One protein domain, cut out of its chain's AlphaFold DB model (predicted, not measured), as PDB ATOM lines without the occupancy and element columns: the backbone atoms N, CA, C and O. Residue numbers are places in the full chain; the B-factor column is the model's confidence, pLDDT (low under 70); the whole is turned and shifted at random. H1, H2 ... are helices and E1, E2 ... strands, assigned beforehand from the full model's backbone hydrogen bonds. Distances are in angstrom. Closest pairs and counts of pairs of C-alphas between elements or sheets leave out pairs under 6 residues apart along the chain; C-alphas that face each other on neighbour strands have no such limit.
ATOM      1  N   TYR A  58     179.992 189.703 169.307       71.94
ATOM      2  CA  TYR A  58     178.647 190.152 168.919       71.94
ATOM      3  C   TYR A  58     178.513 190.374 167.413       71.94
ATOM      4  O   TYR A  58     177.407 190.632 166.944       71.94
ATOM      5  N   GLY A  59     179.613 190.332 166.653       75.81
ATOM      6  CA  GLY A  59     179.632 190.724 165.250       75.81
ATOM      7  C   GLY A  59     180.809 190.153 164.463       75.81
ATOM      8  O   GLY A  59     181.961 190.271 164.872       75.81
ATOM      9  N   VAL A  60     180.530 189.594 163.288       79.06
ATOM     10  CA  VAL A  60     181.544 189.224 162.289       79.06
ATOM     11  C   VAL A  60     181.220 189.944 160.998       79.06
ATOM     12  O   VAL A  60     180.090 189.853 160.529       79.06
ATOM     13  N   THR A  61     182.190 190.633 160.408       83.12
ATOM     14  CA  THR A  61     181.991 191.337 159.141       83.12
ATOM     15  C   THR A  61     182.919 190.788 158.069       83.12
ATOM     16  O   THR A  61     184.131 190.715 158.242       83.12
ATOM     17  N   LEU A  62     182.369 190.472 156.913       81.56
ATOM     18  CA  LEU A  62     183.092 190.039 155.732       81.56
ATOM     19  C   LEU A  62     183.198 191.207 154.763       81.56
ATOM     20  O   LEU A  62     182.203 191.883 154.494       81.56
ATOM     21  N   LYS A  63     184.399 191.439 154.233       84.00
ATOM     22  CA  LYS A  63     184.619 192.344 153.105       84.00
ATOM     23  C   LYS A  63     184.925 191.503 151.878       84.00
ATOM     24  O   LYS A  63     185.961 190.840 151.812       84.00
ATOM     25  N   LEU A  64     184.025 191.536 150.907       83.88
ATOM     26  CA  LEU A  64     184.097 190.651 149.752       83.88
ATOM     27  C   LEU A  64     184.867 191.325 148.613       83.88
ATOM     28  O   LEU A  64     184.285 191.795 147.639       83.88
ATOM     29  N   TYR A  65     186.192 191.414 148.755       80.38
ATOM     30  CA  TYR A  65     187.055 192.105 147.788       80.38
ATOM     31  C   TYR A  65     186.993 191.512 146.373       80.38
ATOM     32  O   TYR A  65     187.042 192.266 145.409       80.38
ATOM     33  N   ASN A  66     186.827 190.194 146.237       79.62
ATOM     34  CA  ASN A  66     186.734 189.547 144.918       79.62
ATOM     35  C   ASN A  66     185.322 189.559 144.332       79.62
ATOM     36  O   ASN A  66     185.113 189.072 143.228       79.62
ATOM     37  N   GLU A  67     184.369 190.135 145.059       81.88
ATOM     38  CA  GLU A  67     182.968 190.253 144.664       81.88
ATOM     39  C   GLU A  67     182.574 191.728 144.531       81.88
ATOM     40  O   GLU A  67     181.413 192.097 144.690       81.88
ATOM     41  N   GLU A  68     183.541 192.610 144.250       84.38
ATOM     42  CA  GLU A  68     183.323 194.058 144.149       84.38
ATOM     43  C   GLU A  68     182.205 194.440 143.161       84.38
ATOM     44  O   GLU A  68     181.513 195.447 143.348       84.38
ATOM     45  N   GLN A  69     181.984 193.605 142.143       88.00
ATOM     46  CA  GLN A  69     180.973 193.814 141.111       88.00
ATOM     47  C   GLN A  69     179.564 193.407 141.564       88.00
ATOM     48  O   GLN A  69     178.598 193.987 141.070       88.00
ATOM     49  N   LYS A  70     179.420 192.504 142.548       88.94
ATOM     50  CA  LYS A  70     178.104 192.061 143.031       88.94
ATOM     51  C   LYS A  70     177.332 193.214 143.668       88.94
ATOM     52  O   LYS A  70     177.885 194.029 144.412       88.94
ATOM     53  N   THR A  71     176.043 193.288 143.383       91.06
ATOM     54  CA  THR A  71     175.070 194.186 144.017       91.06
ATOM     55  C   THR A  71     174.647 193.655 145.387       91.06
ATOM     56  O   THR A  71     174.881 192.492 145.722       91.06
ATOM     57  N   ALA A  72     174.020 194.500 146.211       90.19
ATOM     58  CA  ALA A  72     173.502 194.044 147.499       90.19
ATOM     59  C   ALA A  72     172.387 193.004 147.311       90.19
ATOM     60  O   ALA A  72     172.299 192.049 148.075       90.19
ATOM     61  N   GLU A  73     171.579 193.155 146.266       92.69
ATOM     62  CA  GLU A  73     170.505 192.245 145.890       92.69
ATOM     63  C   GLU A  73     171.035 190.858 145.516       92.69
ATOM     64  O   GLU A  73     170.523 189.864 146.027       92.69
ATOM     65  N   GLU A  74     172.087 190.767 144.696       93.06
ATOM     66  CA  GLU A  74     172.725 189.484 144.357       93.06
ATOM     67  C   GLU A  74     173.257 188.771 145.606       93.06
ATOM     68  O   GLU A  74     173.020 187.577 145.794       93.06
ATOM     69  N   ILE A  75     173.898 189.518 146.510       93.12
ATOM     70  CA  ILE A  75     174.366 188.988 147.796       93.12
ATOM     71  C   ILE A  75     173.195 188.507 148.663       93.12
ATOM     72  O   ILE A  75     173.277 187.455 149.298       93.12
ATOM     73  N   ILE A  76     172.080 189.239 148.687       94.75
ATOM     74  CA  ILE A  76     170.878 188.843 149.431       94.75
ATOM     75  C   ILE A  76     170.297 187.542 148.875       94.75
ATOM     76  O   ILE A  76     169.949 186.667 149.667       94.75
ATOM     77  N   VAL A  77     170.237 187.371 147.550       94.25
ATOM     78  CA  VAL A  77     169.774 186.115 146.930       94.25
ATOM     79  C   VAL A  77     170.641 184.933 147.373       94.25
ATOM     80  O   VAL A  77     170.122 183.855 147.664       94.25
ATOM     81  N   GLU A  78     171.959 185.119 147.475       92.31
ATOM     82  CA  GLU A  78     172.864 184.084 147.986       92.31
ATOM     83  C   GLU A  78     172.625 183.790 149.473       92.31
ATOM     84  O   GLU A  78     172.502 182.623 149.857       92.31
ATOM     85  N   LEU A  79     172.492 184.826 150.304       92.38
ATOM     86  CA  LEU A  79     172.234 184.681 151.738       92.38
ATOM     87  C   LEU A  79     170.892 184.000 152.025       92.38
ATOM     88  O   LEU A  79     170.812 183.175 152.937       92.38
ATOM     89  N   GLN A  80     169.856 184.277 151.231       93.88
ATOM     90  CA  GLN A  80     168.515 183.713 151.402       93.88
ATOM     91  C   GLN A  80     168.461 182.186 151.265       93.88
ATOM     92  O   GLN A  80     167.518 181.577 151.769       93.88
ATOM     93  N   LYS A  81     169.480 181.553 150.665       89.81
ATOM     94  CA  LYS A  81     169.612 180.086 150.630       89.81
ATOM     95  C   LYS A  81     169.751 179.483 152.034       89.81
ATOM     96  O   LYS A  81     169.226 178.405 152.283       89.81
ATOM     97  N   ASN A  82     170.434 180.184 152.945       90.44
ATOM     98  CA  ASN A  82     170.682 179.738 154.325       90.44
ATOM     99  C   ASN A  82     169.877 180.534 155.363       90.44
ATOM    100  O   ASN A  82     169.537 180.019 156.427       90.44
ATOM    101  N   TYR A  83     169.544 181.783 155.044       92.00
ATOM    102  CA  TYR A  83     168.813 182.709 155.903       92.00
ATOM    103  C   TYR A  83     167.528 183.158 155.201       92.00
ATOM    104  O   TYR A  83     167.403 184.317 154.796       92.00
ATOM    105  N   PRO A  84     166.555 182.245 155.015       91.94
ATOM    106  CA  PRO A  84     165.329 182.574 154.314       91.94
ATOM    107  C   PRO A  84     164.544 183.628 155.098       91.94
ATOM    108  O   PRO A  84     164.373 183.543 156.321       91.94
ATOM    109  N   GLY A  85     164.057 184.626 154.371       92.69
ATOM    110  CA  GLY A  85     163.209 185.686 154.892       92.69
ATOM    111  C   GLY A  85     163.438 187.018 154.192       92.69
ATOM    112  O   GLY A  85     164.180 187.130 153.213       92.69
ATOM    113  N   LYS A  86     162.740 188.037 154.690       95.94
ATOM    114  CA  LYS A  86     162.750 189.376 154.107       95.94
ATOM    115  C   LYS A  86     163.939 190.178 154.624       95.94
ATOM    116  O   LYS A  86     164.099 190.345 155.830       95.94
ATOM    117  N   TYR A  87     164.699 190.738 153.692       96.69
ATOM    118  CA  TYR A  87     165.654 191.800 153.967       96.69
ATOM    119  C   TYR A  87     164.947 193.144 153.795       96.69
ATOM    120  O   TYR A  87     164.302 193.394 152.776       96.69
ATOM    121  N   THR A  88     165.029 194.001 154.807       96.19
ATOM    122  CA  THR A  88     164.452 195.349 154.769       96.19
ATOM    123  C   THR A  88     165.543 196.343 154.406       96.19
ATOM    124  O   THR A  88     166.602 196.338 155.027       96.19
ATOM    125  N   HIS A  89     165.294 197.174 153.397       95.25
ATOM    126  CA  HIS A  89     166.222 198.214 152.966       95.25
ATOM    127  C   HIS A  89     166.055 199.470 153.831       95.25
ATOM    128  O   HIS A  89     164.938 199.958 154.013       95.25
ATOM    129  N   PHE A  90     167.165 199.989 154.350       91.88
ATOM    130  CA  PHE A  90     167.230 201.188 155.175       91.88
ATOM    131  C   PHE A  90     168.107 202.240 154.498       91.88
ATOM    132  O   PHE A  90     169.267 201.993 154.167       91.88
ATOM    133  N   VAL A  91     167.551 203.443 154.353       84.00
ATOM    134  CA  VAL A  91     168.244 204.623 153.831       84.00
ATOM    135  C   VAL A  91     168.249 205.677 154.939       84.00
ATOM    136  O   VAL A  91     167.193 206.072 155.425       84.00
ATOM    137  N   GLY A  92     169.434 206.089 155.387       68.25
ATOM    138  CA  GLY A  92     169.630 207.083 156.451       68.25
ATOM    139  C   GLY A  92     170.837 207.975 156.160       68.25
ATOM    140  O   GLY A  92     171.371 207.938 155.056       68.25
ATOM    141  N   THR A  93     171.310 208.750 157.140       60.47
ATOM    142  CA  THR A  93     172.461 209.677 157.018       60.47
ATOM    143  C   THR A  93     173.829 208.974 156.902       60.47
ATOM    144  O   THR A  93     174.845 209.486 157.363       60.47
ATOM    145  N   GLY A  94     173.874 207.788 156.297       71.81
ATOM    146  CA  GLY A  94     175.058 206.954 156.139       71.81
ATOM    147  C   GLY A  94     174.958 206.066 154.899       71.81
ATOM    148  O   GLY A  94     174.254 206.386 153.945       71.81
ATOM    149  N   TYR A  95     175.669 204.941 154.911       81.62
ATOM    150  CA  TYR A  95     175.626 203.978 153.811       81.62
ATOM    151  C   TYR A  95     174.275 203.248 153.812       81.62
ATOM    152  O   TYR A  95     173.897 202.728 154.865       81.62
ATOM    153  N   PRO A  96     173.551 203.192 152.678       89.88
ATOM    154  CA  PRO A  96     172.369 202.348 152.558       89.88
ATOM    155  C   PRO A  96     172.717 200.899 152.892       89.88
ATOM    156  O   PRO A  96     173.772 200.395 152.490       89.88
ATOM    157  N   TYR A  97     171.834 200.242 153.633       93.25
ATOM    158  CA  TYR A  97     172.030 198.857 154.032       93.25
ATOM    159  C   TYR A  97     170.717 198.087 154.018       93.25
ATOM    160  O   TYR A  97     169.627 198.636 154.182       93.25
ATOM    161  N   TRP A  98     170.837 196.779 153.859       95.88
ATOM    162  CA  TRP A  98     169.749 195.831 153.986       95.88
ATOM    163  C   TRP A  98     169.933 195.050 155.271       95.88
ATOM    164  O   TRP A  98     171.042 194.626 155.594       95.88
ATOM    165  N   LEU A  99     168.839 194.853 155.995       95.81
ATOM    166  CA  LEU A  99     168.834 194.156 157.268       95.81
ATOM    167  C   LEU A  99     167.858 192.988 157.227       95.81
ATOM    168  O   LEU A  99     166.662 193.157 156.979       95.81
ATOM    169  N   TYR A 100     168.379 191.816 157.547       96.12
ATOM    170  CA  TYR A 100     167.603 190.663 157.972       96.12
ATOM    171  C   TYR A 100     167.677 190.536 159.489       96.12
ATOM    172  O   TYR A 100     168.748 190.700 160.067       96.12
ATOM    173  N   ALA A 101     166.556 190.217 160.132       94.81
ATOM    174  CA  ALA A 101     166.494 189.991 161.569       94.81
ATOM    175  C   ALA A 101     165.674 188.733 161.871       94.81
ATOM    176  O   ALA A 101     164.546 188.588 161.396       94.81
ATOM    177  N   LYS A 102     166.234 187.829 162.679       90.94
ATOM    178  CA  LYS A 102     165.552 186.627 163.170       90.94
ATOM    179  C   LYS A 102     166.060 186.270 164.564       90.94
ATOM    180  O   LYS A 102     167.188 185.809 164.727       90.94
ATOM    181  N   GLY A 103     165.209 186.456 165.573       90.19
ATOM    182  CA  GLY A 103     165.599 186.276 166.973       90.19
ATOM    183  C   GLY A 103     166.756 187.210 167.339       90.19
ATOM    184  O   GLY A 103     166.690 188.407 167.075       90.19
ATOM    185  N   CYS A 104     167.828 186.656 167.906       87.19
ATOM    186  CA  CYS A 104     169.028 187.418 168.256       87.19
ATOM    187  C   CYS A 104     169.962 187.692 167.065       87.19
ATOM    188  O   CYS A 104     170.900 188.467 167.229       87.19
ATOM    189  N   LEU A 105     169.745 187.067 165.902       88.75
ATOM    190  CA  LEU A 105     170.583 187.245 164.715       88.75
ATOM    191  C   LEU A 105     170.098 188.428 163.876       88.75
ATOM    192  O   LEU A 105     168.923 188.513 163.510       88.75
ATOM    193  N   LYS A 106     171.041 189.288 163.500       92.75
ATOM    194  CA  LYS A 106     170.884 190.361 162.523       92.75
ATOM    195  C   LYS A 106     171.953 190.242 161.446       92.75
ATOM    196  O   LYS A 106     173.127 190.105 161.771       92.75
ATOM    197  N   ILE A 107     171.558 190.296 160.178       93.62
ATOM    198  CA  ILE A 107     172.485 190.266 159.042       93.62
ATOM    199  C   ILE A 107     172.367 191.577 158.282       93.62
ATOM    200  O   ILE A 107     171.296 191.897 157.767       93.62
ATOM    201  N   LEU A 108     173.473 192.311 158.211       93.50
ATOM    202  CA  LEU A 108     173.613 193.536 157.435       93.50
ATOM    203  C   LEU A 108     174.279 193.231 156.100       93.50
ATOM    204  O   LEU A 108     175.290 192.533 156.065       93.50
ATOM    205  N   VAL A 109     173.756 193.807 155.027       93.88
ATOM    206  CA  VAL A 109     174.389 193.818 153.703       93.88
ATOM    207  C   VAL A 109     174.482 195.264 153.247       93.88
ATOM    208  O   VAL A 109     173.491 195.985 153.302       93.88
ATOM    209  N   GLN A 110     175.658 195.703 152.816       91.81
ATOM    210  CA  GLN A 110     175.879 197.073 152.351       91.81
ATOM    211  C   GLN A 110     177.038 197.143 151.360       91.81
ATOM    212  O   GLN A 110     177.911 196.277 151.361       91.81
ATOM    213  N   LYS A 111     177.087 198.201 150.545       89.69
ATOM    214  CA  LYS A 111     178.273 198.544 149.751       89.69
ATOM    215  C   LYS A 111     179.059 199.657 150.424       89.69
ATOM    216  O   LYS A 111     178.476 200.645 150.877       89.69
ATOM    217  N   ARG A 112     180.380 199.498 150.503       86.31
ATOM    218  CA  ARG A 112     181.263 200.515 151.080       86.31
ATOM    219  C   ARG A 112     182.485 200.772 150.221       86.31
ATOM    220  O   ARG A 112     183.113 199.848 149.712       86.31
ATOM    221  N   TYR A 113     182.867 202.044 150.194       86.25
ATOM    222  CA  TYR A 113     184.132 202.492 149.636       86.25
ATOM    223  C   TYR A 113     185.260 202.278 150.644       86.25
ATOM    224  O   TYR A 113     185.186 202.753 151.778       86.25
ATOM    225  N   PHE A 114     186.317 201.594 150.218       80.19
ATOM    226  CA  PHE A 114     187.559 201.452 150.969       80.19
ATOM    227  C   PHE A 114     188.726 201.963 150.140       80.19
ATOM    228  O   PHE A 114     188.853 201.629 148.965       80.19
ATOM    229  N   ASN A 115     189.605 202.737 150.770       76.94
ATOM    230  CA  ASN A 115     190.851 203.164 150.147       76.94
ATOM    231  C   ASN A 115     191.839 201.993 150.175       76.94
ATOM    232  O   ASN A 115     192.219 201.532 151.251       76.94
ATOM    233  N   VAL A 116     192.237 201.511 148.999       70.81
ATOM    234  CA  VAL A 116     193.298 200.499 148.845       70.81
ATOM    235  C   VAL A 116     194.657 201.192 148.796       70.81
ATOM    236  O   VAL A 116     195.637 200.710 149.354       70.81
ATOM    237  N   THR A 117     194.704 202.370 148.173       76.06
ATOM    238  CA  THR A 117     195.843 203.290 148.200       76.06
ATOM    239  C   THR A 117     195.326 204.726 148.351       76.06
ATOM    240  O   THR A 117     194.128 204.957 148.175       76.06
ATOM    241  N   PRO A 118     196.191 205.730 148.591       73.81
ATOM    242  CA  PRO A 118     195.767 207.133 148.612       73.81
ATOM    243  C   PRO A 118     195.086 207.620 147.322       73.81
ATOM    244  O   PRO A 118     194.428 208.652 147.339       73.81
ATOM    245  N   LYS A 119     195.257 206.905 146.198       73.75
ATOM    246  CA  LYS A 119     194.693 207.268 144.888       73.75
ATOM    247  C   LYS A 119     193.619 206.305 144.390       73.75
ATOM    248  O   LYS A 119     193.002 206.578 143.366       73.75
ATOM    249  N   THR A 120     193.409 205.178 145.069       77.44
ATOM    250  CA  THR A 120     192.474 204.144 144.620       77.44
ATOM    251  C   THR A 120     191.514 203.777 145.735       77.44
ATOM    252  O   THR A 120     191.918 203.380 146.829       77.44
ATOM    253  N   SER A 121     190.225 203.889 145.428       81.19
ATOM    254  CA  SER A 121     189.154 203.373 146.268       81.19
ATOM    255  C   SER A 121     188.401 202.284 145.517       81.19
ATOM    256  O   SER A 121     188.252 202.353 144.298       81.19
ATOM    257  N   VAL A 122     187.961 201.271 146.251       82.88
ATOM    258  CA  VAL A 122     187.131 200.179 145.738       82.88
ATOM    259  C   VAL A 122     185.803 200.190 146.472       82.88
ATOM    260  O   VAL A 122     185.770 200.434 147.678       82.88
ATOM    261  N   ASN A 123     184.712 199.947 145.750       88.69
ATOM    262  CA  ASN A 123     183.379 199.848 146.329       88.69
ATOM    263  C   ASN A 123     182.973 198.378 146.420       88.69
ATOM    264  O   ASN A 123     182.568 197.793 145.419       88.69
ATOM    265  N   ILE A 124     183.087 197.790 147.607       86.69
ATOM    266  CA  ILE A 124     182.923 196.344 147.793       86.69
ATOM    267  C   ILE A 124     181.708 196.029 148.666       86.69
ATOM    268  O   ILE A 124     181.364 196.824 149.556       86.69
ATOM    269  N   PRO A 125     181.067 194.867 148.462       89.50
ATOM    270  CA  PRO A 125     180.086 194.351 149.398       89.50
ATOM    271  C   PRO A 125     180.699 194.082 150.773       89.50
ATOM    272  O   PRO A 125     181.807 193.556 150.915       89.50
ATOM    273  N   VAL A 126     179.931 194.432 151.796       88.19
ATOM    274  CA  VAL A 126     180.232 194.198 153.201       88.19
ATOM    275  C   VAL A 126     179.036 193.498 153.826       88.19
ATOM    276  O   VAL A 126     177.920 194.020 153.782       88.19
ATOM    277  N   ILE A 127     179.276 192.332 154.419       89.94
ATOM    278  CA  ILE A 127     178.247 191.535 155.094       89.94
ATOM    279  C   ILE A 127     178.591 191.474 156.570       89.94
ATOM    280  O   ILE A 127     179.715 191.127 156.897       89.94
ATOM    281  N   SER A 128     177.656 191.782 157.464       89.75
ATOM    282  CA  SER A 128     177.880 191.637 158.908       89.75
ATOM    283  C   SER A 128     176.858 190.709 159.538       89.75
ATOM    284  O   SER A 128     175.664 190.915 159.359       89.75
ATOM    285  N   PHE A 129     177.323 189.727 160.299       88.56
ATOM    286  CA  PHE A 129     176.511 188.834 161.117       88.56
ATOM    287  C   PHE A 129     176.627 189.279 162.566       88.56
ATOM    288  O   PHE A 129     177.692 189.140 163.163       88.56
ATOM    289  N   CYS A 130     175.547 189.815 163.123       87.00
ATOM    290  CA  CYS A 130     175.499 190.324 164.484       87.00
ATOM    291  C   CYS A 130     174.567 189.477 165.357       87.00
ATOM    292  O   CYS A 130     173.472 189.117 164.924       87.00
ATOM    293  N   TYR A 131     174.970 189.203 166.596       84.19
ATOM    294  CA  TYR A 131     174.219 188.392 167.553       84.19
ATOM    295  C   TYR A 131     173.979 189.164 168.850       84.19
ATOM    296  O   TYR A 131     174.914 189.677 169.454       84.19
ATOM    297  N   GLY A 132     172.718 189.240 169.280       81.62
ATOM    298  CA  GLY A 132     172.337 189.846 170.561       81.62
ATOM    299  C   GLY A 132     172.385 191.376 170.594       81.62
ATOM    300  O   GLY A 132     172.294 191.953 171.672       81.62
ATOM    301  N   VAL A 133     172.504 192.037 169.439       82.06
ATOM    302  CA  VAL A 133     172.564 193.506 169.347       82.06
ATOM    303  C   VAL A 133     171.169 194.128 169.206       82.06
ATOM    304  O   VAL A 133     170.290 193.573 168.540       82.06
ATOM    305  N   SER A 134     170.956 195.306 169.791       84.31
ATOM    306  CA  SER A 134     169.706 196.079 169.727       84.31
ATOM    307  C   SER A 134     169.508 196.789 168.375       84.31
ATOM    308  O   SER A 134     170.373 196.769 167.494       84.31
ATOM    309  N   ASP A 135     168.328 197.373 168.147       85.25
ATOM    310  CA  ASP A 135     168.026 198.122 166.913       85.25
ATOM    311  C   ASP A 135     168.706 199.500 166.859       85.25
ATOM    312  O   ASP A 135     168.937 200.038 165.777       85.25
ATOM    313  N   SER A 136     169.055 200.094 168.000       81.75
ATOM    314  CA  SER A 136     169.883 201.307 168.027       81.75
ATOM    315  C   SER A 136     171.338 200.964 167.704       81.75
ATOM    316  O   SER A 136     171.951 201.578 166.829       81.75
ATOM    317  N   GLN A 137     171.849 199.899 168.319       83.69
ATOM    318  CA  GLN A 137     173.192 199.387 168.081       83.69
ATOM    319  C   GLN A 137     173.408 198.957 166.623       83.69
ATOM    320  O   GLN A 137     174.459 199.252 166.063       83.69
ATOM    321  N   ILE A 138     172.421 198.325 165.970       85.75
ATOM    322  CA  ILE A 138     172.568 197.905 164.565       85.75
ATOM    323  C   ILE A 138     172.682 199.097 163.604       85.75
ATOM    324  O   ILE A 138     173.432 199.024 162.634       85.75
ATOM    325  N   LYS A 139     171.999 200.217 163.883       84.88
ATOM    326  CA  LYS A 139     172.121 201.443 163.077       84.88
ATOM    327  C   LYS A 139     173.535 202.016 163.166       84.88
ATOM    328  O   LYS A 139     174.116 202.369 162.141       84.88
ATOM    329  N   ASN A 140     174.101 202.045 164.374       80.44
ATOM    330  CA  ASN A 140     175.483 202.471 164.603       80.44
ATOM    331  C   ASN A 140     176.476 201.516 163.933       80.44
ATOM    332  O   ASN A 140     177.391 201.955 163.238       80.44
ATOM    333  N   TYR A 141     176.243 200.209 164.051       81.00
ATOM    334  CA  TYR A 141     177.077 199.198 163.414       81.00
ATOM    335  C   TYR A 141     177.032 199.302 161.880       81.00
ATOM    336  O   TYR A 141     178.060 199.164 161.229       81.00
ATOM    337  N   ALA A 142     175.885 199.599 161.266       85.19
ATOM    338  CA  ALA A 142     175.805 199.799 159.817       85.19
ATOM    339  C   ALA A 142     176.645 201.009 159.353       85.19
ATOM    340  O   ALA A 142     177.406 200.921 158.382       85.19
ATOM    341  N   ALA A 143     176.574 202.126 160.087       80.69
ATOM    342  CA  ALA A 143     177.360 203.327 159.798       80.69
ATOM    343  C   ALA A 143     178.866 203.104 160.012       80.69
ATOM    344  O   ALA A 143     179.703 203.550 159.218       80.69
ATOM    345  N   THR A 144     179.219 202.368 161.058       76.06
ATOM    346  CA  THR A 144     180.592 202.076 161.467       76.06
ATOM    347  C   THR A 144     180.696 200.610 161.909       76.06
ATOM    348  O   THR A 144     180.628 200.326 163.103       76.06
TER     349      THR A 144
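This is residues 58 to 144 of the 152 residues of an uncharacterized protein of Dyadobacter psychrotolerans (UniProt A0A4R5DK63). The domain is one twisted sheet of five antiparallel strands with a helix packed on each face, H1 over one and H2 over the other. The long hairpin of E4 and E5 runs through the sheet and makes its longest axis, bending on the way to the turn at residues 118 and 119; E1 lies at one edge and the short E2 at the other. The printed part has 87 residues, with two named helices and five named strands in the chain order E1, H1, E2, E3, E4, E5, H2, and the strands lie across the sheet as E1, E5, E4, E3, E2. The class is mixed, helices and strands. The whole is compact, with a radius of gyration of the C-alphas of 12.9 A, yet elongated in outline, with spans of 42 by 27 by 22 A.

Start in the sheet with E4, residues 105 to 117, and E5, residues 120 to 131, an antiparallel hairpin at 158 degrees between directions. Look at C-alphas 123 and 113, which face each other at 4.3 A, and at N 108 and O 128, 2.8 A apart and within hydrogen-bond range. E4 bends by 58 degrees at residue 111, and E5 bends by 52 degrees at residue 123. On the other side of E5 from E4 you find the edge strand E1, residues 59 to 63, antiparallel to E5 at 154 degrees, with N 62 and O 127 at 2.7 A. On the other side of E4 from E5 is E3, residues 97 to 102, in a hairpin with E4, antiparallel at 152 degrees between directions; N 107 and O 100 are 2.8 A apart, within hydrogen-bond range. The other edge strand is E2, residues 88 to 90, in a hairpin with E3 at 140 degrees, where N 88 and O 99 are 2.8 A apart. E2, E3, E4 and E5 form a meander, each strand the antiparallel neighbour of the one before. The sheet is twisted, with C-alphas up to 4.5 A off its best plane, and its strands' lines turn by 78 degrees from edge to edge. Now look for H1, residues 72 to 79, on the sheet at a height of 9.0 A. It lies over E4 and runs slantwise to the strands, at 52 degrees to E4 on the local plane; its closest C-alphas to E4 are those of Ala 72 and Gln 110, 6.2 A apart. On the opposite face is H2, residues 135 to 143, at a height of 9.2 A. It lies over E4 and only just over E3, on which 3 of its 9 C-alphas fall, and runs along the strands, at 1 degree to E4 on the local plane. Its closest C-alphas to E4 are those of Ala 142 and Leu 108, 7.1 A apart. H1 and H2 are apart. Every O i to N i+4 pair is within hydrogen-bond range in H1, and 4 of 5 are in H2.

Find C-alpha 105 at (170.583, 187.245, 164.715); from there E4 runs 34.2 A to C-alpha 117 at (195.843, 203.290, 148.200). E5 returns over 33.3 A, from residue 120 to residue 131. E3 measures 16.6 A, E1 13.2 A and E2 6.5 A. H1 measures 10.4 A, and H2 runs 12.8 A to C-alpha 143 at (177.360, 203.327, 159.798).

The two C-alphas farthest apart are those of Gly 103 and Lys 119, at 42.1 A. The printed part has no cut, and no link is long. In the B-factor column you find a mean pLDDT of 86.2 over the printed part of this model, with residues 92 to 93 under 70.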